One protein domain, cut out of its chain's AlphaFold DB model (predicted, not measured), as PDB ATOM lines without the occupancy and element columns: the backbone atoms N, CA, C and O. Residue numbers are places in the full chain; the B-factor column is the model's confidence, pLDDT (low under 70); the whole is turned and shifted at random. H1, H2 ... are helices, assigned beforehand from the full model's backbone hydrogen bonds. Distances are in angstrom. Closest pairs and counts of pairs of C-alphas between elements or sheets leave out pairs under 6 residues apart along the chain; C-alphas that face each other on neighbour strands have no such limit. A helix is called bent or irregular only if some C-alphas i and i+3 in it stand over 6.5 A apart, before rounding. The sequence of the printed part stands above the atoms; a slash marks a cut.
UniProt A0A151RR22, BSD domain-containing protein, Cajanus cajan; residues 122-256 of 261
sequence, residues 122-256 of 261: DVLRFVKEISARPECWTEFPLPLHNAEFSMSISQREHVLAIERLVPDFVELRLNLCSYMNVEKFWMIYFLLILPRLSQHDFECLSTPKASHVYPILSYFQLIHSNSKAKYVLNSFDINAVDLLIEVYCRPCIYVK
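What this domain is: This is residues 122 to 256 of the 261 residues of the protein "BSD domain-containing protein" of Cajanus cajan (UniProt A0A151RR22). H5 runs through the middle of a cluster of helices, with H1, H4, H3, H6, H7 and the short H2 set loosely round it. From one end of the long H7 a separate flap of H8, H9 and H10 turns off and folds back beyond the end of H5, H8 and H9 forming a helical hairpin that stays apart from H5. The printed part has 135 residues, with ten named helices, H1 to H10 in order, and no named strand: the class is all helix, and the helix packing is part aligned, part crossed. The whole is compact, with a radius of gyration of the C-alphas of 14.3 A, and spans 35 by 34 by 30 A.

How they stand to each other: Start at H1, residues 122 to 131, which touches H4, residues 167 to 175, closest at the C-alphas of Ser 131 and Phe 169, 4.7 A apart. These two run the same way at a steep tilt of 36 degrees, only just beyond shallow. H2, residues 135 to 138, is close but not clearly touching H5, residues 182 to 196, the closest C-alphas being those of Trp 137 and Ile 188 at 6.6 A. H3, residues 153 to 165, touches H4 only at the corner, and only just, with 3 pairs of C-alphas within 8 A, the closest those of Glu 163 and Val 170 at 5.8 A. With residues 154 to 155 alone H3 touches H6, residues 199 to 206, about perpendicular at 80 degrees, closest at the C-alphas of Gln 155 and Leu 205, 5.5 A apart. H5 is the hub, touching three helices. It makes a helical hairpin with H6, a shallow tilt of 12 degrees, opposite ways, the closest C-alphas being those of Leu 194 and Phe 202 at 6.5 A. It touches H1 only at their ends, and only just, with 3 pairs within 8 A; the closest C-alphas, those of Val 123 and Arg 196, are 6.3 A apart. With residue 191 alone it only just touches H7, residues 210 to 225, again with 3 pairs; the C-alphas of Leu 191 and Ile 216 are closest at 6.7 A. H7 touches H8, residues 227 to 232, only at the corner, and only just, with 3 pairs; the closest C-alphas are those of His 224 and Lys 230 at 5.7 A. H8 makes a helical hairpin with H9, residues 239 to 248, the C-alphas of Val 232 and Ala 240 being closest at 5.0 A. H10, residues 251 to 254, is close but not clearly touching H2, closest at the C-alphas of Glu 135 and Cys 252, 6.3 A apart. Every O i to N i+4 pair is within hydrogen-bond range in H1, H4, H6 and H9; in H3 it is 8 of 9, in H5 9 of 11, in H7 10 of 12 and in H8 1 of 2, while H2 and H10 are too short for such a pair.

Where its parts are: Find C-alpha 122 at (-35.158, 28.727, -40.129), where H1 begins its 14.1 A. H3 is 18.5 A long and H4 12.7 A. From C-alpha 182 at (-28.128, 14.082, -58.194) H5 runs 22.1 A; it is irregular, with C-alphas 192 and 195 7.1 A apart. H7 runs 22.9 A and is only just irregular, with C-alphas 211 and 214 6.52 A apart. H9 is 14.7 A long, and H10 ends at C-alpha 254, (-12.703, 14.257, -35.708).

The domain as a whole: Look to the C-alphas of Ile 153 and Lys 256 for the two farthest apart, 40.6 A. The printed part has no cut. The link from H2 to H3, residues 139 to 152, is long. The mean pLDDT of the printed part is 73.3; residues 145 to 147, 207 to 213, 217 and 221 to 256 are under 70.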
ATOM      1  N   ASP A 122     -35.884  29.749 -40.889       84.38
ATOM      2  CA  ASP A 122     -35.158  28.727 -40.129       84.38
ATOM      3  C   ASP A 122     -34.641  27.585 -41.017       84.38
ATOM      4  O   ASP A 122     -33.559  27.049 -40.750       84.38
ATOM      5  N   VAL A 123     -35.358  27.247 -42.098       89.00
ATOM      6  CA  VAL A 123     -34.851  26.342 -43.137       89.00
ATOM      7  C   VAL A 123     -33.770  27.047 -43.952       89.00
ATOM      8  O   VAL A 123     -32.692  26.485 -44.103       89.00
ATOM      9  N   LEU A 124     -33.982  28.289 -44.402       92.56
ATOM     10  CA  LEU A 124     -32.989  29.049 -45.179       92.56
ATOM     11  C   LEU A 124     -31.661  29.225 -44.423       92.56
ATOM     12  O   LEU A 124     -30.588  29.004 -44.989       92.56
ATOM     13  N   ARG A 125     -31.723  29.552 -43.124       88.25
ATOM     14  CA  ARG A 125     -30.545  29.656 -42.248       88.25
ATOM     15  C   ARG A 125     -29.807  28.323 -42.136       88.25
ATOM     16  O   ARG A 125     -28.586  28.297 -42.266       88.25
ATOM     17  N   PHE A 126     -30.541  27.226 -41.950       86.06
ATOM     18  CA  PHE A 126     -29.962  25.885 -41.882       86.06
ATOM     19  C   PHE A 126     -29.374  25.427 -43.220       86.06
ATOM     20  O   PHE A 126     -28.284  24.864 -43.235       86.06
ATOM     21  N   VAL A 127     -30.030  25.707 -44.350       93.44
ATOM     22  CA  VAL A 127     -29.506  25.375 -45.684       93.44
ATOM     23  C   VAL A 127     -28.176  26.090 -45.916       93.44
ATOM     24  O   VAL A 127     -27.218  25.463 -46.368       93.44
ATOM     25  N   LYS A 128     -28.066  27.371 -45.544       89.88
ATOM     26  CA  LYS A 128     -26.801  28.119 -45.610       89.88
ATOM     27  C   LYS A 128     -25.716  27.523 -44.701       89.88
ATOM     28  O   LYS A 128     -24.562  27.440 -45.109       89.88
ATOM     29  N   GLU A 129     -26.078  27.061 -43.508       86.81
ATOM     30  CA  GLU A 129     -25.161  26.392 -42.574       86.81
ATOM     31  C   GLU A 129     -24.597  25.073 -43.140       86.81
ATOM     32  O   GLU A 129     -23.385  24.856 -43.107       86.81
ATOM     33  N   ILE A 130     -25.446  24.212 -43.713       87.25
ATOM     34  CA  ILE A 130     -25.000  22.953 -44.337       87.25
ATOM     35  C   ILE A 130     -24.326  23.169 -45.701       87.25
ATOM     36  O   ILE A 130     -23.525  22.334 -46.111       87.25
ATOM     37  N   SER A 131     -24.565  24.299 -46.379       92.31
ATOM     38  CA  SER A 131     -23.888  24.652 -47.643       92.31
ATOM     39  C   SER A 131     -22.363  24.698 -47.498       92.31
ATOM     40  O   SER A 131     -21.638  24.291 -48.399       92.31
ATOM     41  N   ALA A 132     -21.864  25.121 -46.335       87.69
ATOM     42  CA  ALA A 132     -20.435  25.167 -46.036       87.69
ATOM     43  C   ALA A 132     -19.819  23.792 -45.677       87.69
ATOM     44  O   ALA A 132     -18.680  23.748 -45.213       87.69
ATOM     45  N   ARG A 133     -20.575  22.684 -45.793       85.56
ATOM     46  CA  ARG A 133     -20.285  21.407 -45.109       85.56
ATOM     47  C   ARG A 133     -20.540  20.164 -45.979       85.56
ATOM     48  O   ARG A 133     -21.516  19.437 -45.750       85.56
ATOM     49  N   PRO A 134     -19.669  19.868 -46.963       89.00
ATOM     50  CA  PRO A 134     -19.799  18.681 -47.816       89.00
ATOM     51  C   PRO A 134     -19.810  17.352 -47.042       89.00
ATOM     52  O   PRO A 134     -20.381  16.372 -47.526       89.00
ATOM     53  N   GLU A 135     -19.267  17.321 -45.823       84.62
ATOM     54  CA  GLU A 135     -19.222  16.150 -44.939       84.62
ATOM     55  C   GLU A 135     -20.624  15.601 -44.643       84.62
ATOM     56  O   GLU A 135     -20.821  14.383 -44.623       84.62
ATOM     57  N   CYS A 136     -21.621  16.486 -44.496       83.81
ATOM     58  CA  CYS A 136     -23.015  16.100 -44.259       83.81
ATOM     59  C   CYS A 136     -23.635  15.303 -45.427       83.81
ATOM     60  O   CYS A 136     -24.678  14.675 -45.243       83.81
ATOM     61  N   TRP A 137     -22.997  15.285 -46.604       89.44
ATOM     62  CA  TRP A 137     -23.374  14.445 -47.744       89.44
ATOM     63  C   TRP A 137     -22.426  13.267 -47.960       89.44
ATOM     64  O   TRP A 137     -22.885  12.148 -48.212       89.44
ATOM     65  N   THR A 138     -21.110  13.494 -47.909       86.62
ATOM     66  CA  THR A 138     -20.117  12.453 -48.223       86.62
ATOM     67  C   THR A 138     -20.081  11.349 -47.172       86.62
ATOM     68  O   THR A 138     -19.880  10.190 -47.526       86.62
ATOM     69  N   GLU A 139     -20.337  11.690 -45.908       83.56
ATOM     70  CA  GLU A 139     -20.319  10.773 -44.761       83.56
ATOM     71  C   GLU A 139     -21.709  10.632 -44.107       83.56
ATOM     72  O   GLU A 139     -21.833  10.296 -42.929       83.56
ATOM     73  N   PHE A 140     -22.779  10.859 -44.881       82.69
ATOM     74  CA  PHE A 140     -24.158  10.706 -44.410       82.69
ATOM     75  C   PHE A 140     -24.411   9.280 -43.867       82.69
ATOM     76  O   PHE A 140     -24.148   8.304 -44.573       82.69
ATOM     77  N   PRO A 141     -24.958   9.122 -42.644       73.88
ATOM     78  CA  PRO A 141     -24.892   7.866 -41.885       73.88
ATOM     79  C   PRO A 141     -25.825   6.746 -42.375       73.88
ATOM     80  O   PRO A 141     -25.776   5.641 -41.833       73.88
ATOM     81  N   LEU A 142     -26.695   7.003 -43.359       74.94
ATOM     82  CA  LEU A 142     -27.604   5.992 -43.905       74.94
ATOM     83  C   LEU A 142     -27.086   5.425 -45.241       74.94
ATOM     84  O   LEU A 142     -26.710   6.194 -46.130       74.94
ATOM     85  N   PRO A 143     -27.136   4.094 -45.442       75.38
ATOM     86  CA  PRO A 143     -26.765   3.452 -46.701       75.38
ATOM     87  C   PRO A 143     -27.854   3.659 -47.768       75.38
ATOM     88  O   PRO A 143     -28.691   2.795 -48.015       75.38
ATOM     89  N   LEU A 144     -27.838   4.825 -48.417       76.62
ATOM     90  CA  LEU A 144     -28.804   5.264 -49.439       76.62
ATOM     91  C   LEU A 144     -28.620   4.573 -50.813       76.62
ATOM     92  O   LEU A 144     -28.675   5.216 -51.862       76.62
ATOM     93  N   HIS A 145     -28.347   3.267 -50.826       68.75
ATOM     94  CA  HIS A 145     -28.122   2.495 -52.051       68.75
ATOM     95  C   HIS A 145     -29.437   2.196 -52.784       68.75
ATOM     96  O   HIS A 145     -30.436   1.849 -52.160       68.75
ATOM     97  N   ASN A 146     -29.410   2.268 -54.119       63.75
ATOM     98  CA  ASN A 146     -30.505   1.879 -55.023       63.75
ATOM     99  C   ASN A 146     -31.848   2.608 -54.805       63.75
ATOM    100  O   ASN A 146     -32.879   2.174 -55.315       63.75
ATOM    101  N   ALA A 147     -31.851   3.720 -54.069       64.56
ATOM    102  CA  ALA A 147     -33.036   4.536 -53.872       64.56
ATOM    103  C   ALA A 147     -33.339   5.357 -55.135       64.56
ATOM    104  O   ALA A 147     -32.671   6.352 -55.425       64.56
ATOM    105  N   GLU A 148     -34.368   4.947 -55.874       70.44
ATOM    106  CA  GLU A 148     -34.922   5.711 -56.993       70.44
ATOM    107  C   GLU A 148     -35.675   6.943 -56.455       70.44
ATOM    108  O   GLU A 148     -36.887   6.916 -56.213       70.44
ATOM    109  N   PHE A 149     -34.920   8.016 -56.203       77.06
ATOM    110  CA  PHE A 149     -35.458   9.309 -55.796       77.06
ATOM    111  C   PHE A 149     -35.887  10.119 -57.020       77.06
ATOM    112  O   PHE A 149     -35.097  10.386 -57.924       77.06
ATOM    113  N   SER A 150     -37.142  10.564 -57.029       82.69
ATOM    114  CA  SER A 150     -37.662  11.465 -58.059       82.69
ATOM    115  C   SER A 150     -38.566  12.524 -57.434       82.69
ATOM    116  O   SER A 150     -39.556  12.198 -56.776       82.69
ATOM    117  N   MET A 151     -38.247  13.800 -57.661       85.00
ATOM    118  CA  MET A 151     -38.971  14.922 -57.053       85.00
ATOM    119  C   MET A 151     -40.453  14.953 -57.450       85.00
ATOM    120  O   MET A 151     -40.791  14.771 -58.627       85.00
ATOM    121  N   SER A 152     -41.326  15.266 -56.489       88.06
ATOM    122  CA  SER A 152     -42.683  15.763 -56.754       88.06
ATOM    123  C   SER A 152     -42.659  17.140 -57.443       88.06
ATOM    124  O   SER A 152     -41.607  17.631 -57.862       88.06
ATOM    125  N   ILE A 153     -43.829  17.753 -57.633       89.19
ATOM    126  CA  ILE A 153     -43.935  19.133 -58.128       89.19
ATOM    127  C   ILE A 153     -43.455  20.091 -57.024       89.19
ATOM    128  O   ILE A 153     -42.416  20.726 -57.203       89.19
ATOM    129  N   SER A 154     -44.061  20.018 -55.836       90.25
ATOM    130  CA  SER A 154     -43.717  20.830 -54.659       90.25
ATOM    131  C   SER A 154     -42.258  20.681 -54.211       90.25
ATOM    132  O   SER A 154     -41.606  21.673 -53.899       90.25
ATOM    133  N   GLN A 155     -41.685  19.468 -54.252       92.69
ATOM    134  CA  GLN A 155     -40.253  19.268 -53.979       92.69
ATOM    135  C   GLN A 155     -39.357  20.012 -54.984       92.69
ATOM    136  O   GLN A 155     -38.313  20.529 -54.599       92.69
ATOM    137  N   ARG A 156     -39.743  20.084 -56.264       92.69
ATOM    138  CA  ARG A 156     -38.976  20.804 -57.295       92.69
ATOM    139  C   ARG A 156     -39.131  22.316 -57.161       92.69
ATOM    140  O   ARG A 156     -38.161  23.032 -57.370       92.69
ATOM    141  N   GLU A 157     -40.317  22.797 -56.807       94.31
ATOM    142  CA  GLU A 157     -40.581  24.220 -56.557       94.31
ATOM    143  C   GLU A 157     -39.802  24.718 -55.337       94.31
ATOM    144  O   GLU A 157     -39.084  25.710 -55.443       94.31
ATOM    145  N   HIS A 158     -39.832  23.957 -54.239       95.38
ATOM    146  CA  HIS A 158     -38.982  24.158 -53.067       95.38
ATOM    147  C   HIS A 158     -37.497  24.217 -53.449       95.38
ATOM    148  O   HIS A 158     -36.825  25.202 -53.161       95.38
ATOM    149  N   VAL A 159     -36.986  23.217 -54.175       95.19
ATOM    150  CA  VAL A 159     -35.593  23.190 -54.657       95.19
ATOM    151  C   VAL A 159     -35.246  24.435 -55.481       95.19
ATOM    152  O   VAL A 159     -34.227  25.071 -55.226       95.19
ATOM    153  N   LEU A 160     -36.105  24.832 -56.423       95.75
ATOM    154  CA  LEU A 160     -35.894  26.016 -57.260       95.75
ATOM    155  C   LEU A 160     -35.981  27.337 -56.481       95.75
ATOM    156  O   LEU A 160     -35.398  28.327 -56.917       95.75
ATOM    157  N   ALA A 161     -36.703  27.389 -55.361       96.44
ATOM    158  CA  ALA A 161     -36.667  28.530 -54.450       96.44
ATOM    159  C   ALA A 161     -35.358  28.546 -53.645       96.44
ATOM    160  O   ALA A 161     -34.675  29.566 -53.601       96.44
ATOM    161  N   ILE A 162     -34.953  27.403 -53.090       97.00
ATOM    162  CA  ILE A 162     -33.730  27.250 -52.294       97.00
ATOM    163  C   ILE A 162     -32.469  27.585 -53.107       97.00
ATOM    164  O   ILE A 162     -31.644  28.364 -52.637       97.00
ATOM    165  N   GLU A 163     -32.345  27.104 -54.349       96.06
ATOM    166  CA  GLU A 163     -31.208  27.439 -55.230       96.06
ATOM    167  C   GLU A 163     -31.130  28.934 -55.597       96.06
ATOM    168  O   GLU A 163     -30.057  29.427 -55.945       96.06
ATOM    169  N   ARG A 164     -32.244  29.676 -55.514       96.00
ATOM    170  CA  ARG A 164     -32.276  31.137 -55.722       96.00
ATOM    171  C   ARG A 164     -31.970  31.919 -54.445       96.00
ATOM    172  O   ARG A 164     -31.376  32.990 -54.524       96.00
ATOM    173  N   LEU A 165     -32.408  31.410 -53.292       96.44
ATOM    174  CA  LEU A 165     -32.301  32.079 -51.991       96.44
ATOM    175  C   LEU A 165     -30.964  31.803 -51.285       96.44
ATOM    176  O   LEU A 165     -30.512  32.632 -50.497       96.44
ATOM    177  N   VAL A 166     -30.310  30.673 -51.579       97.06
ATOM    178  CA  VAL A 166     -29.020  30.274 -50.991       97.06
ATOM    179  C   VAL A 166     -28.027  29.876 -52.100       97.06
ATOM    180  O   VAL A 166     -27.854  28.690 -52.376       97.06
ATOM    181  N   PRO A 167     -27.340  30.839 -52.751       96.00
ATOM    182  CA  PRO A 167     -26.374  30.549 -53.819       96.00
ATOM    183  C   PRO A 167     -25.235  29.612 -53.385       96.00
ATOM    184  O   PRO A 167     -24.841  28.734 -54.150       96.00
ATOM    185  N   ASP A 168     -24.775  29.739 -52.137       95.31
ATOM    186  CA  ASP A 168     -23.764  28.884 -51.498       95.31
ATOM    187  C   ASP A 168     -24.111  27.379 -51.627       95.31
ATOM    188  O   ASP A 168     -23.239  26.523 -51.779       95.31
ATOM    189  N   PHE A 169     -25.408  27.051 -51.622       95.88
ATOM    190  CA  PHE A 169     -25.918  25.686 -51.740       95.88
ATOM    191  C   PHE A 169     -25.792  25.126 -53.166       95.88
ATOM    192  O   PHE A 169     -25.571  23.927 -53.365       95.88
ATOM    193  N   VAL A 170     -25.887  25.996 -54.177       96.31
ATOM    194  CA  VAL A 170     -25.658  25.638 -55.584       96.31
ATOM    195  C   VAL A 170     -24.178  25.342 -55.813       96.31
ATOM    196  O   VAL A 170     -23.852  24.362 -56.484       96.31
ATOM    197  N   GLU A 171     -23.279  26.130 -55.212       96.12
ATOM    198  CA  GLU A 171     -21.837  25.865 -55.253       96.12
ATOM    199  C   GLU A 171     -21.505  24.508 -54.613       96.12
ATOM    200  O   GLU A 171     -20.836  23.682 -55.240       96.12
ATOM    201  N   LEU A 172     -22.058  24.211 -53.431       95.25
ATOM    202  CA  LEU A 172     -21.925  22.894 -52.799       95.25
ATOM    203  C   LEU A 172     -22.393  21.755 -53.723       95.25
ATOM    204  O   LEU A 172     -21.691  20.751 -53.874       95.25
ATOM    205  N   ARG A 173     -23.564  21.901 -54.360       95.50
ATOM    206  CA  ARG A 173     -24.109  20.878 -55.266       95.50
ATOM    207  C   ARG A 173     -23.210  20.634 -56.480       95.50
ATOM    208  O   ARG A 173     -23.105  19.494 -56.935       95.50
ATOM    209  N   LEU A 174     -22.570  21.677 -57.006       94.12
ATOM    210  CA  LEU A 174     -21.597  21.560 -58.096       94.12
ATOM    211  C   LEU A 174     -20.300  20.893 -57.616       94.12
ATOM    212  O   LEU A 174     -19.811  19.980 -58.275       94.12
ATOM    213  N   ASN A 175     -19.794  21.257 -56.437       94.12
ATOM    214  CA  ASN A 175     -18.587  20.662 -55.855       94.12
ATOM    215  C   ASN A 175     -18.747  19.159 -55.536       94.12
ATOM    216  O   ASN A 175     -17.782  18.400 -55.627       94.12
ATOM    217  N   LEU A 176     -19.961  18.702 -55.204       92.56
ATOM    218  CA  LEU A 176     -20.254  17.296 -54.900       92.56
ATOM    219  C   LEU A 176     -20.639  16.427 -56.112       92.56
ATOM    220  O   LEU A 176     -20.739  15.205 -55.963       92.56
ATOM    221  N   CYS A 177     -20.827  16.993 -57.312       87.06
ATOM    222  CA  CYS A 177     -21.388  16.252 -58.453       87.06
ATOM    223  C   CYS A 177     -20.474  15.144 -59.017       87.06
ATOM    224  O   CYS A 177     -20.933  14.291 -59.774       87.06
ATOM    225  N   SER A 178     -19.187  15.146 -58.663       87.38
ATOM    226  CA  SER A 178     -18.221  14.085 -58.979       87.38
ATOM    227  C   SER A 178     -18.204  12.944 -57.951       87.38
ATOM    228  O   SER A 178     -17.715  11.859 -58.258       87.38
ATOM    229  N   TYR A 179     -18.741  13.171 -56.747       84.31
ATOM    230  CA  TYR A 179     -18.719  12.226 -55.623       84.31
ATOM    231  C   TYR A 179     -20.044  11.478 -55.427       84.31
ATOM    232  O   TYR A 179     -20.060  10.397 -54.837       84.31
ATOM    233  N   MET A 180     -21.164  12.031 -55.901       88.19
ATOM    234  CA  MET A 180     -22.471  11.373 -55.860       88.19
ATOM    235  C   MET A 180     -23.405  11.835 -56.973       88.19
ATOM    236  O   MET A 180     -23.260  12.925 -57.524       88.19
ATOM    237  N   ASN A 181     -24.397  10.998 -57.273       88.12
ATOM    238  CA  ASN A 181     -25.456  11.337 -58.206       88.12
ATOM    239  C   ASN A 181     -26.450  12.349 -57.609       88.12
ATOM    240  O   ASN A 181     -26.566  12.529 -56.392       88.12
ATOM    241  N   VAL A 182     -27.185  13.002 -58.507       89.62
ATOM    242  CA  VAL A 182     -28.128  14.082 -58.194       89.62
ATOM    243  C   VAL A 182     -29.263  13.574 -57.296       89.62
ATOM    244  O   VAL A 182     -29.684  14.263 -56.370       89.62
ATOM    245  N   GLU A 183     -29.700  12.333 -57.504       88.31
ATOM    246  CA  GLU A 183     -30.753  11.665 -56.739       88.31
ATOM    247  C   GLU A 183     -30.372  11.509 -55.257       88.31
ATOM    248  O   GLU A 183     -31.156  11.870 -54.375       88.31
ATOM    249  N   LYS A 184     -29.150  11.034 -54.964       87.62
ATOM    250  CA  LYS A 184     -28.655  10.896 -53.584       87.62
ATOM    251  C   LYS A 184     -28.429  12.260 -52.932       87.62
ATOM    252  O   LYS A 184     -28.790  12.415 -51.768       87.62
ATOM    253  N   PHE A 185     -27.883  13.240 -53.660       92.75
ATOM    254  CA  PHE A 185     -27.686  14.598 -53.137       92.75
ATOM    255  C   PHE A 185     -29.003  15.201 -52.626       92.75
ATOM    256  O   PHE A 185     -29.070  15.675 -51.488       92.75
ATOM    257  N   TRP A 186     -30.064  15.127 -53.437       92.62
ATOM    258  CA  TRP A 186     -31.371  15.674 -53.075       92.62
ATOM    259  C   TRP A 186     -32.092  14.862 -52.005       92.62
ATOM    260  O   TRP A 186     -32.727  15.447 -51.134       92.62
ATOM    261  N   MET A 187     -31.971  13.534 -52.007       88.00
ATOM    262  CA  MET A 187     -32.554  12.720 -50.942       88.00
ATOM    263  C   MET A 187     -31.885  12.980 -49.580       88.00
ATOM    264  O   MET A 187     -32.592  13.066 -48.580       88.00
ATOM    265  N   ILE A 188     -30.559  13.167 -49.528       88.00
ATOM    266  CA  ILE A 188     -29.861  13.604 -48.304       88.00
ATOM    267  C   ILE A 188     -30.384  14.969 -47.858       88.00
ATOM    268  O   ILE A 188     -30.765  15.123 -46.701       88.00
ATOM    269  N   TYR A 189     -30.455  15.931 -48.782       92.44
ATOM    270  CA  TYR A 189     -30.984  17.264 -48.509       92.44
ATOM    271  C   TYR A 189     -32.394  17.213 -47.893       92.44
ATOM    272  O   TYR A 189     -32.615  17.782 -46.825       92.44
ATOM    273  N   PHE A 190     -33.326  16.476 -48.510       89.75
ATOM    274  CA  PHE A 190     -34.689  16.358 -47.992       89.75
ATOM    275  C   PHE A 190     -34.725  15.719 -46.602       89.75
ATOM    276  O   PHE A 190     -35.406  16.252 -45.731       89.75
ATOM    277  N   LEU A 191     -33.957  14.648 -46.360       85.19
ATOM    278  CA  LEU A 191     -33.847  14.030 -45.031       85.19
ATOM    279  C   LEU A 191     -33.314  15.017 -43.979       85.19
ATOM    280  O   LEU A 191     -33.889  15.102 -42.898       85.19
ATOM    281  N   LEU A 192     -32.271  15.791 -44.302       85.88
ATOM    282  CA  LEU A 192     -31.686  16.784 -43.394       85.88
ATOM    283  C   LEU A 192     -32.675  17.894 -43.006       85.88
ATOM    284  O   LEU A 192     -32.641  18.335 -41.857       85.88
ATOM    285  N   ILE A 193     -33.553  18.342 -43.915       87.38
ATOM    286  CA  ILE A 193     -34.535  19.394 -43.600       87.38
ATOM    287  C   ILE A 193     -35.803  18.883 -42.904       87.38
ATOM    288  O   ILE A 193     -36.453  19.696 -42.252       87.38
ATOM    289  N   LEU A 194     -36.158  17.585 -42.972       81.75
ATOM    290  CA  LEU A 194     -37.403  17.061 -42.363       81.75
ATOM    291  C   LEU A 194     -37.646  17.527 -40.910       81.75
ATOM    292  O   LEU A 194     -38.783  17.891 -40.619       81.75
ATOM    293  N   PRO A 195     -36.645  17.581 -40.000       78.94
ATOM    294  CA  PRO A 195     -36.853  18.031 -38.618       78.94
ATOM    295  C   PRO A 195     -37.086  19.546 -38.452       78.94
ATOM    296  O   PRO A 195     -37.211  20.009 -37.322       78.94
ATOM    297  N   ARG A 196     -37.073  20.327 -39.542       78.50
ATOM    298  CA  ARG A 196     -37.259  21.795 -39.569       78.50
ATOM    299  C   ARG A 196     -38.522  22.247 -40.289       78.50
ATOM    300  O   ARG A 196     -38.856  23.427 -40.245       78.50
ATOM    301  N   LEU A 197     -39.181  21.331 -40.987       81.00
ATOM    302  CA  LEU A 197     -40.419  21.599 -41.700       81.00
ATOM    303  C   LEU A 197     -41.563  21.792 -40.697       81.00
ATOM    304  O   LEU A 197     -41.626  21.085 -39.690       81.00
ATOM    305  N   SER A 198     -42.494  22.710 -40.978       78.81
ATOM    306  CA  SER A 198     -43.775  22.696 -40.266       78.81
ATOM    307  C   SER A 198     -44.542  21.410 -40.602       78.81
ATOM    308  O   SER A 198     -44.215  20.710 -41.562       78.81
ATOM    309  N   GLN A 199     -45.598  21.095 -39.846       75.56
ATOM    310  CA  GLN A 199     -46.440  19.929 -40.146       75.56
ATOM    311  C   GLN A 199     -46.982  19.959 -41.590       75.56
ATOM    312  O   GLN A 199     -47.045  18.914 -42.235       75.56
ATOM    313  N   HIS A 200     -47.324  21.146 -42.100       80.06
ATOM    314  CA  HIS A 200     -47.811  21.331 -43.466       80.06
ATOM    315  C   HIS A 200     -46.689  21.154 -44.501       80.06
ATOM    316  O   HIS A 200     -46.816  20.341 -45.415       80.06
ATOM    317  N   ASP A 201     -45.544  21.822 -44.308       83.62
ATOM    318  CA  ASP A 201     -44.389  21.678 -45.207       83.62
ATOM    319  C   ASP A 201     -43.903  20.222 -45.274       83.62
ATOM    320  O   ASP A 201     -43.508  19.736 -46.333       83.62
ATOM    321  N   PHE A 202     -43.946  19.509 -44.144       82.56
ATOM    322  CA  PHE A 202     -43.601  18.096 -44.062       82.56
ATOM    323  C   PHE A 202     -44.542  17.236 -44.911       82.56
ATOM    324  O   PHE A 202     -44.075  16.354 -45.629       82.56
ATOM    325  N   GLU A 203     -45.852  17.489 -44.880       79.75
ATOM    326  CA  GLU A 203     -46.821  16.775 -45.717       79.75
ATOM    327  C   GLU A 203     -46.552  17.022 -47.214       79.75
ATOM    328  O   GLU A 203     -46.434  16.068 -47.988       79.75
ATOM    329  N   CYS A 204     -46.319  18.278 -47.610       83.94
ATOM    330  CA  CYS A 204     -46.002  18.651 -48.993       83.94
ATOM    331  C   CYS A 204     -44.658  18.086 -49.498       83.94
ATOM    332  O   CYS A 204     -44.547  17.668 -50.655       83.94
ATOM    333  N   LEU A 205     -43.616  18.077 -48.659       86.00
ATOM    334  CA  LEU A 205     -42.244  17.758 -49.075       86.00
ATOM    335  C   LEU A 205     -41.808  16.318 -48.781       86.00
ATOM    336  O   LEU A 205     -40.891  15.838 -49.445       86.00
ATOM    337  N   SER A 206     -42.458  15.585 -47.871       74.00
ATOM    338  CA  SER A 206     -42.106  14.180 -47.585       74.00
ATOM    339  C   SER A 206     -42.427  13.223 -48.743       74.00
ATOM    340  O   SER A 206     -41.721  12.232 -48.909       74.00
ATOM    341  N   THR A 207     -43.429  13.550 -49.577       64.81
ATOM    342  CA  THR A 207     -43.837  12.856 -50.822       64.81
ATOM    343  C   THR A 207     -43.865  11.315 -50.709       64.81
ATOM    344  O   THR A 207     -42.836  10.670 -50.943       64.81
ATOM    345  N   PRO A 208     -45.035  10.684 -50.459       55.75
ATOM    346  CA  PRO A 208     -45.161   9.263 -50.102       55.75
ATOM    347  C   PRO A 208     -44.982   8.270 -51.276       55.75
ATOM    348  O   PRO A 208     -45.809   7.392 -51.518       55.75
ATOM    349  N   LYS A 209     -43.866   8.367 -52.008       59.53
ATOM    350  CA  LYS A 209     -43.386   7.311 -52.911       59.53
ATOM    351  C   LYS A 209     -42.759   6.194 -52.081       59.53
ATOM    352  O   LYS A 209     -41.931   6.459 -51.212       59.53
ATOM    353  N   ALA A 210     -43.095   4.938 -52.380       53.91
ATOM    354  CA  ALA A 210     -42.633   3.781 -51.606       53.91
ATOM    355  C   ALA A 210     -41.094   3.671 -51.500       53.91
ATOM    356  O   ALA A 210     -40.591   3.215 -50.475       53.91
ATOM    357  N   SER A 211     -40.343   4.148 -52.503       60.50
ATOM    358  CA  SER A 211     -38.872   4.216 -52.469       60.50
ATOM    359  C   SER A 211     -38.325   5.186 -51.411       60.50
ATOM    360  O   SER A 211     -37.248   4.946 -50.871       60.50
ATOM    361  N   HIS A 212     -39.057   6.255 -51.080       62.25
ATOM    362  CA  HIS A 212     -38.641   7.272 -50.105       62.25
ATOM    363  C   HIS A 212     -38.974   6.872 -48.656       62.25
ATOM    364  O   HIS A 212     -38.276   7.277 -47.727       62.25
ATOM    365  N   VAL A 213     -40.019   6.060 -48.451       67.06
ATOM    366  CA  VAL A 213     -40.516   5.688 -47.112       67.06
ATOM    367  C   VAL A 213     -39.441   4.984 -46.277       67.06
ATOM    368  O   VAL A 213     -39.300   5.292 -45.096       67.06
ATOM    369  N   TYR A 214     -38.646   4.086 -46.869       71.12
ATOM    370  CA  TYR A 214     -37.596   3.370 -46.136       71.12
ATOM    371  C   TYR A 214     -36.471   4.303 -45.633       71.12
ATOM    372  O   TYR A 214     -36.251   4.311 -44.421       71.12
ATOM    373  N   PRO A 215     -35.816   5.144 -46.469       71.31
ATOM    374  CA  PRO A 215     -34.893   6.178 -45.992       71.31
ATOM    375  C   PRO A 215     -35.465   7.071 -44.883       71.31
ATOM    376  O   PRO A 215     -34.789   7.301 -43.881       71.31
ATOM    377  N   ILE A 216     -36.713   7.533 -45.028       71.44
ATOM    378  CA  ILE A 216     -37.375   8.416 -44.055       71.44
ATOM    379  C   ILE A 216     -37.587   7.698 -42.713       71.44
ATOM    380  O   ILE A 216     -37.227   8.230 -41.662       71.44
ATOM    381  N   LEU A 217     -38.107   6.466 -42.726       69.75
ATOM    382  CA  LEU A 217     -38.296   5.676 -41.505       69.75
ATOM    383  C   LEU A 217     -36.963   5.319 -40.839       69.75
ATOM    384  O   LEU A 217     -36.854   5.443 -39.621       69.75
ATOM    385  N   SER A 218     -35.936   4.936 -41.604       70.44
ATOM    386  CA  SER A 218     -34.601   4.667 -41.055       70.44
ATOM    387  C   SER A 218     -33.945   5.920 -40.466       70.44
ATOM    388  O   SER A 218     -33.261   5.819 -39.449       70.44
ATOM    389  N   TYR A 219     -34.192   7.104 -41.032       73.94
ATOM    390  CA  TYR A 219     -33.731   8.382 -40.483       73.94
ATOM    391  C   TYR A 219     -34.418   8.720 -39.152       73.94
ATOM    392  O   TYR A 219     -33.738   8.982 -38.158       73.94
ATOM    393  N   PHE A 220     -35.748   8.611 -39.077       70.25
ATOM    394  CA  PHE A 220     -36.477   8.804 -37.818       70.25
ATOM    395  C   PHE A 220     -36.115   7.758 -36.752       70.25
ATOM    396  O   PHE A 220     -35.977   8.102 -35.577       70.25
ATOM    397  N   GLN A 221     -35.899   6.497 -37.141       68.25
ATOM    398  CA  GLN A 221     -35.405   5.447 -36.243       68.25
ATOM    399  C   GLN A 221     -33.995   5.754 -35.722       68.25
ATOM    400  O   GLN A 221     -33.755   5.600 -34.524       68.25
ATOM    401  N   LEU A 222     -33.083   6.219 -36.582       67.62
ATOM    402  CA  LEU A 222     -31.721   6.611 -36.208       67.62
ATOM    403  C   LEU A 222     -31.720   7.776 -35.206       67.62
ATOM    404  O   LEU A 222     -31.020   7.705 -34.196       67.62
ATOM    405  N   ILE A 223     -32.540   8.805 -35.446       64.19
ATOM    406  CA  ILE A 223     -32.717   9.946 -34.536       64.19
ATOM    407  C   ILE A 223     -33.313   9.491 -33.199       64.19
ATOM    408  O   ILE A 223     -32.754   9.782 -32.145       64.19
ATOM    409  N   HIS A 224     -34.427   8.755 -33.216       58.72
ATOM    410  CA  HIS A 224     -35.135   8.372 -31.991       58.72
ATOM    411  C   HIS A 224     -34.369   7.340 -31.143       58.72
ATOM    412  O   HIS A 224     -34.526   7.311 -29.920       58.72
ATOM    413  N   SER A 225     -33.517   6.518 -31.768       60.84
ATOM    414  CA  SER A 225     -32.613   5.590 -31.069       60.84
ATOM    415  C   SER A 225     -31.396   6.297 -30.463       60.84
ATOM    416  O   SER A 225     -30.772   5.769 -29.543       60.84
ATOM    417  N   ASN A 226     -31.055   7.494 -30.944       59.00
ATOM    418  CA  ASN A 226     -29.972   8.292 -30.392       59.00
ATOM    419  C   ASN A 226     -30.475   9.137 -29.216       59.00
ATOM    420  O   ASN A 226     -31.116  10.177 -29.379       59.00
ATOM    421  N   SER A 227     -30.142   8.700 -28.000       48.44
ATOM    422  CA  SER A 227     -30.591   9.346 -26.765       48.44
ATOM    423  C   SER A 227     -30.210  10.828 -26.666       48.44
ATOM    424  O   SER A 227     -30.960  11.581 -26.055       48.44
ATOM    425  N   LYS A 228     -29.114  11.277 -27.300       44.59
ATOM    426  CA  LYS A 228     -28.742  12.704 -27.345       44.59
ATOM    427  C   LYS A 228     -29.682  13.509 -28.248       44.59
ATOM    428  O   LYS A 228     -30.221  14.522 -27.809       44.59
ATOM    429  N   ALA A 229     -29.936  13.028 -29.467       46.44
ATOM    430  CA  ALA A 229     -30.850  13.671 -30.418       46.44
ATOM    431  C   ALA A 229     -32.303  13.730 -29.899       46.44
ATOM    432  O   ALA A 229     -33.046  14.661 -30.208       46.44
ATOM    433  N   LYS A 230     -32.700  12.766 -29.056       41.66
ATOM    434  CA  LYS A 230     -34.045  12.703 -28.471       41.66
ATOM    435  C   LYS A 230     -34.358  13.820 -27.464       41.66
ATOM    436  O   LYS A 230     -35.502  14.262 -27.423       41.66
ATOM    437  N   TYR A 231     -33.399  14.297 -26.667       38.09
ATOM    438  CA  TYR A 231     -33.631  15.482 -25.819       38.09
ATOM    439  C   TYR A 231     -33.667  16.766 -26.657       38.09
ATOM    440  O   TYR A 231     -34.524  17.620 -26.458       38.09
ATOM    441  N   VAL A 232     -32.780  16.822 -27.648       36.97
ATOM    442  CA  VAL A 232     -32.547  17.924 -28.590       36.97
ATOM    443  C   VAL A 232     -33.796  18.363 -29.360       36.97
ATOM    444  O   VAL A 232     -34.082  19.554 -29.394       36.97
ATOM    445  N   LEU A 233     -34.597  17.438 -29.897       38.50
ATOM    446  CA  LEU A 233     -35.823  17.802 -30.633       38.50
ATOM    447  C   LEU A 233     -37.017  18.188 -29.737       38.50
ATOM    448  O   LEU A 233     -38.010  18.697 -30.246       38.50
ATOM    449  N   ASN A 234     -36.951  17.951 -28.421       36.25
ATOM    450  CA  ASN A 234     -38.011  18.360 -27.486       36.25
ATOM    451  C   ASN A 234     -37.822  19.798 -26.965       36.25
ATOM    452  O   ASN A 234     -38.723  20.348 -26.334       36.25
ATOM    453  N   SER A 235     -36.676  20.421 -27.247       37.81
ATOM    454  CA  SER A 235     -36.440  21.855 -27.082       37.81
ATOM    455  C   SER A 235     -36.463  22.549 -28.445       37.81
ATOM    456  O   SER A 235     -35.637  22.233 -29.298       37.81
ATOM    457  N   PHE A 236     -37.343  23.540 -28.629       36.41
ATOM    458  CA  PHE A 236     -37.259  24.511 -29.734       36.41
ATOM    459  C   PHE A 236     -36.082  25.477 -29.489       36.41
ATOM    460  O   PHE A 236     -36.264  26.662 -29.220       36.41
ATOM    461  N   ASP A 237     -34.865  24.941 -29.515       35.62
ATOM    462  CA  ASP A 237     -33.623  25.660 -29.249       35.62
ATOM    463  C   ASP A 237     -32.680  25.501 -30.447       35.62
ATOM    464  O   ASP A 237     -32.422  24.394 -30.920       35.62
ATOM    465  N   ILE A 238     -32.150  26.613 -30.949       36.75
ATOM    466  CA  ILE A 238     -31.254  26.632 -32.111       36.75
ATOM    467  C   ILE A 238     -29.929  25.916 -31.787       36.75
ATOM    468  O   ILE A 238     -29.348  25.291 -32.669       36.75
ATOM    469  N   ASN A 239     -29.509  25.864 -30.516       35.41
ATOM    470  CA  ASN A 239     -28.344  25.083 -30.074       35.41
ATOM    471  C   ASN A 239     -28.531  23.559 -30.258       35.41
ATOM    472  O   ASN A 239     -27.567  22.792 -30.262       35.41
ATOM    473  N   ALA A 240     -29.770  23.092 -30.433       39.28
ATOM    474  CA  ALA A 240     -30.072  21.684 -30.673       39.28
ATOM    475  C   ALA A 240     -29.659  21.231 -32.094       39.28
ATOM    476  O   ALA A 240     -29.388  20.048 -32.328       39.28
ATOM    477  N   VAL A 241     -29.548  22.188 -33.026       43.66
ATOM    478  CA  VAL A 241     -29.017  22.005 -34.386       43.66
ATOM    479  C   VAL A 241     -27.551  21.611 -34.338       43.66
ATOM    480  O   VAL A 241     -27.186  20.566 -34.880       43.66
ATOM    481  N   ASP A 242     -26.750  22.402 -33.618       42.03
ATOM    482  CA  ASP A 242     -25.331  22.150 -33.380       42.03
ATOM    483  C   ASP A 242     -25.107  20.745 -32.821       42.03
ATOM    484  O   ASP A 242     -24.167  20.075 -33.229       42.03
ATOM    485  N   LEU A 243     -25.993  20.218 -31.965       41.91
ATOM    486  CA  LEU A 243     -25.809  18.862 -31.445       41.91
ATOM    487  C   LEU A 243     -26.078  17.755 -32.485       41.91
ATOM    488  O   LEU A 243     -25.392  16.736 -32.473       41.91
ATOM    489  N   LEU A 244     -27.035  17.921 -33.405       43.72
ATOM    490  CA  LEU A 244     -27.205  16.989 -34.535       43.72
ATOM    491  C   LEU A 244     -25.999  17.058 -35.482       43.72
ATOM    492  O   LEU A 244     -25.492  16.031 -35.939       43.72
ATOM    493  N   ILE A 245     -25.492  18.268 -35.703       45.81
ATOM    494  CA  ILE A 245     -24.281  18.553 -36.470       45.81
ATOM    495  C   ILE A 245     -23.014  17.994 -35.795       45.81
ATOM    496  O   ILE A 245     -22.117  17.520 -36.492       45.81
ATOM    497  N   GLU A 246     -22.960  17.983 -34.463       43.09
ATOM    498  CA  GLU A 246     -21.871  17.465 -33.625       43.09
ATOM    499  C   GLU A 246     -21.910  15.939 -33.476       43.09
ATOM    500  O   GLU A 246     -20.871  15.299 -33.318       43.09
ATOM    501  N   VAL A 247     -23.094  15.335 -33.561       45.84
ATOM    502  CA  VAL A 247     -23.274  13.885 -33.437       45.84
ATOM    503  C   VAL A 247     -23.170  13.168 -34.786       45.84
ATOM    504  O   VAL A 247     -22.666  12.046 -34.815       45.84
ATOM    505  N   TYR A 248     -23.586  13.795 -35.896       49.03
ATOM    506  CA  TYR A 248     -23.623  13.149 -37.217       49.03
ATOM    507  C   TYR A 248     -22.697  13.766 -38.275       49.03
ATOM    508  O   TYR A 248     -22.083  13.003 -39.010       49.03
ATOM    509  N   CYS A 249     -22.512  15.092 -38.326       46.06
ATOM    510  CA  CYS A 249     -21.587  15.742 -39.277       46.06
ATOM    511  C   CYS A 249     -20.228  16.135 -38.656       46.06
ATOM    512  O   CYS A 249     -19.530  17.000 -39.191       46.06
ATOM    513  N   ARG A 250     -19.854  15.556 -37.503       40.28
ATOM    514  CA  ARG A 250     -18.581  15.813 -36.794       40.28
ATOM    515  C   ARG A 250     -17.750  14.571 -36.428       40.28
ATOM    516  O   ARG A 250     -16.555  14.766 -36.214       40.28
ATOM    517  N   PRO A 251     -18.248  13.312 -36.441       40.06
ATOM    518  CA  PRO A 251     -17.361  12.147 -36.552       40.06
ATOM    519  C   PRO A 251     -16.426  12.292 -37.768       40.06
ATOM    520  O   PRO A 251     -15.213  12.158 -37.633       40.06
ATOM    521  N   CYS A 252     -16.997  12.743 -38.889       38.34
ATOM    522  CA  CYS A 252     -16.347  13.214 -40.118       38.34
ATOM    523  C   CYS A 252     -15.163  14.168 -39.852       38.34
ATOM    524  O   CYS A 252     -14.074  14.036 -40.406       38.34
ATOM    525  N   ILE A 253     -15.372  15.122 -38.939       40.97
ATOM    526  CA  ILE A 253     -14.420  16.188 -38.600       40.97
ATOM    527  C   ILE A 253     -13.338  15.694 -37.619       40.97
ATOM    528  O   ILE A 253     -12.208  16.175 -37.666       40.97
ATOM    529  N   TYR A 254     -13.634  14.715 -36.753       29.22
ATOM    530  CA  TYR A 254     -12.703  14.257 -35.708       29.22
ATOM    531  C   TYR A 254     -11.874  13.009 -36.043       29.22
ATOM    532  O   TYR A 254     -10.781  12.857 -35.493       29.22
ATOM    533  N   VAL A 255     -12.310  12.144 -36.968       29.06
ATOM    534  CA  VAL A 255     -11.552  10.929 -37.346       29.06
ATOM    535  C   VAL A 255     -10.178  11.257 -37.962       29.06
ATOM    536  O   VAL A 255      -9.254  10.453 -37.856       29.06
ATOM    537  N   LYS A 256      -9.979  12.467 -38.509       31.92
ATOM    538  CA  LYS A 256      -8.669  12.941 -39.003       31.92
ATOM    539  C   LYS A 256      -7.766  13.623 -37.969       31.92
ATOM    540  O   LYS A 256      -6.605  13.864 -38.281       31.92
TER     541      LYS A 256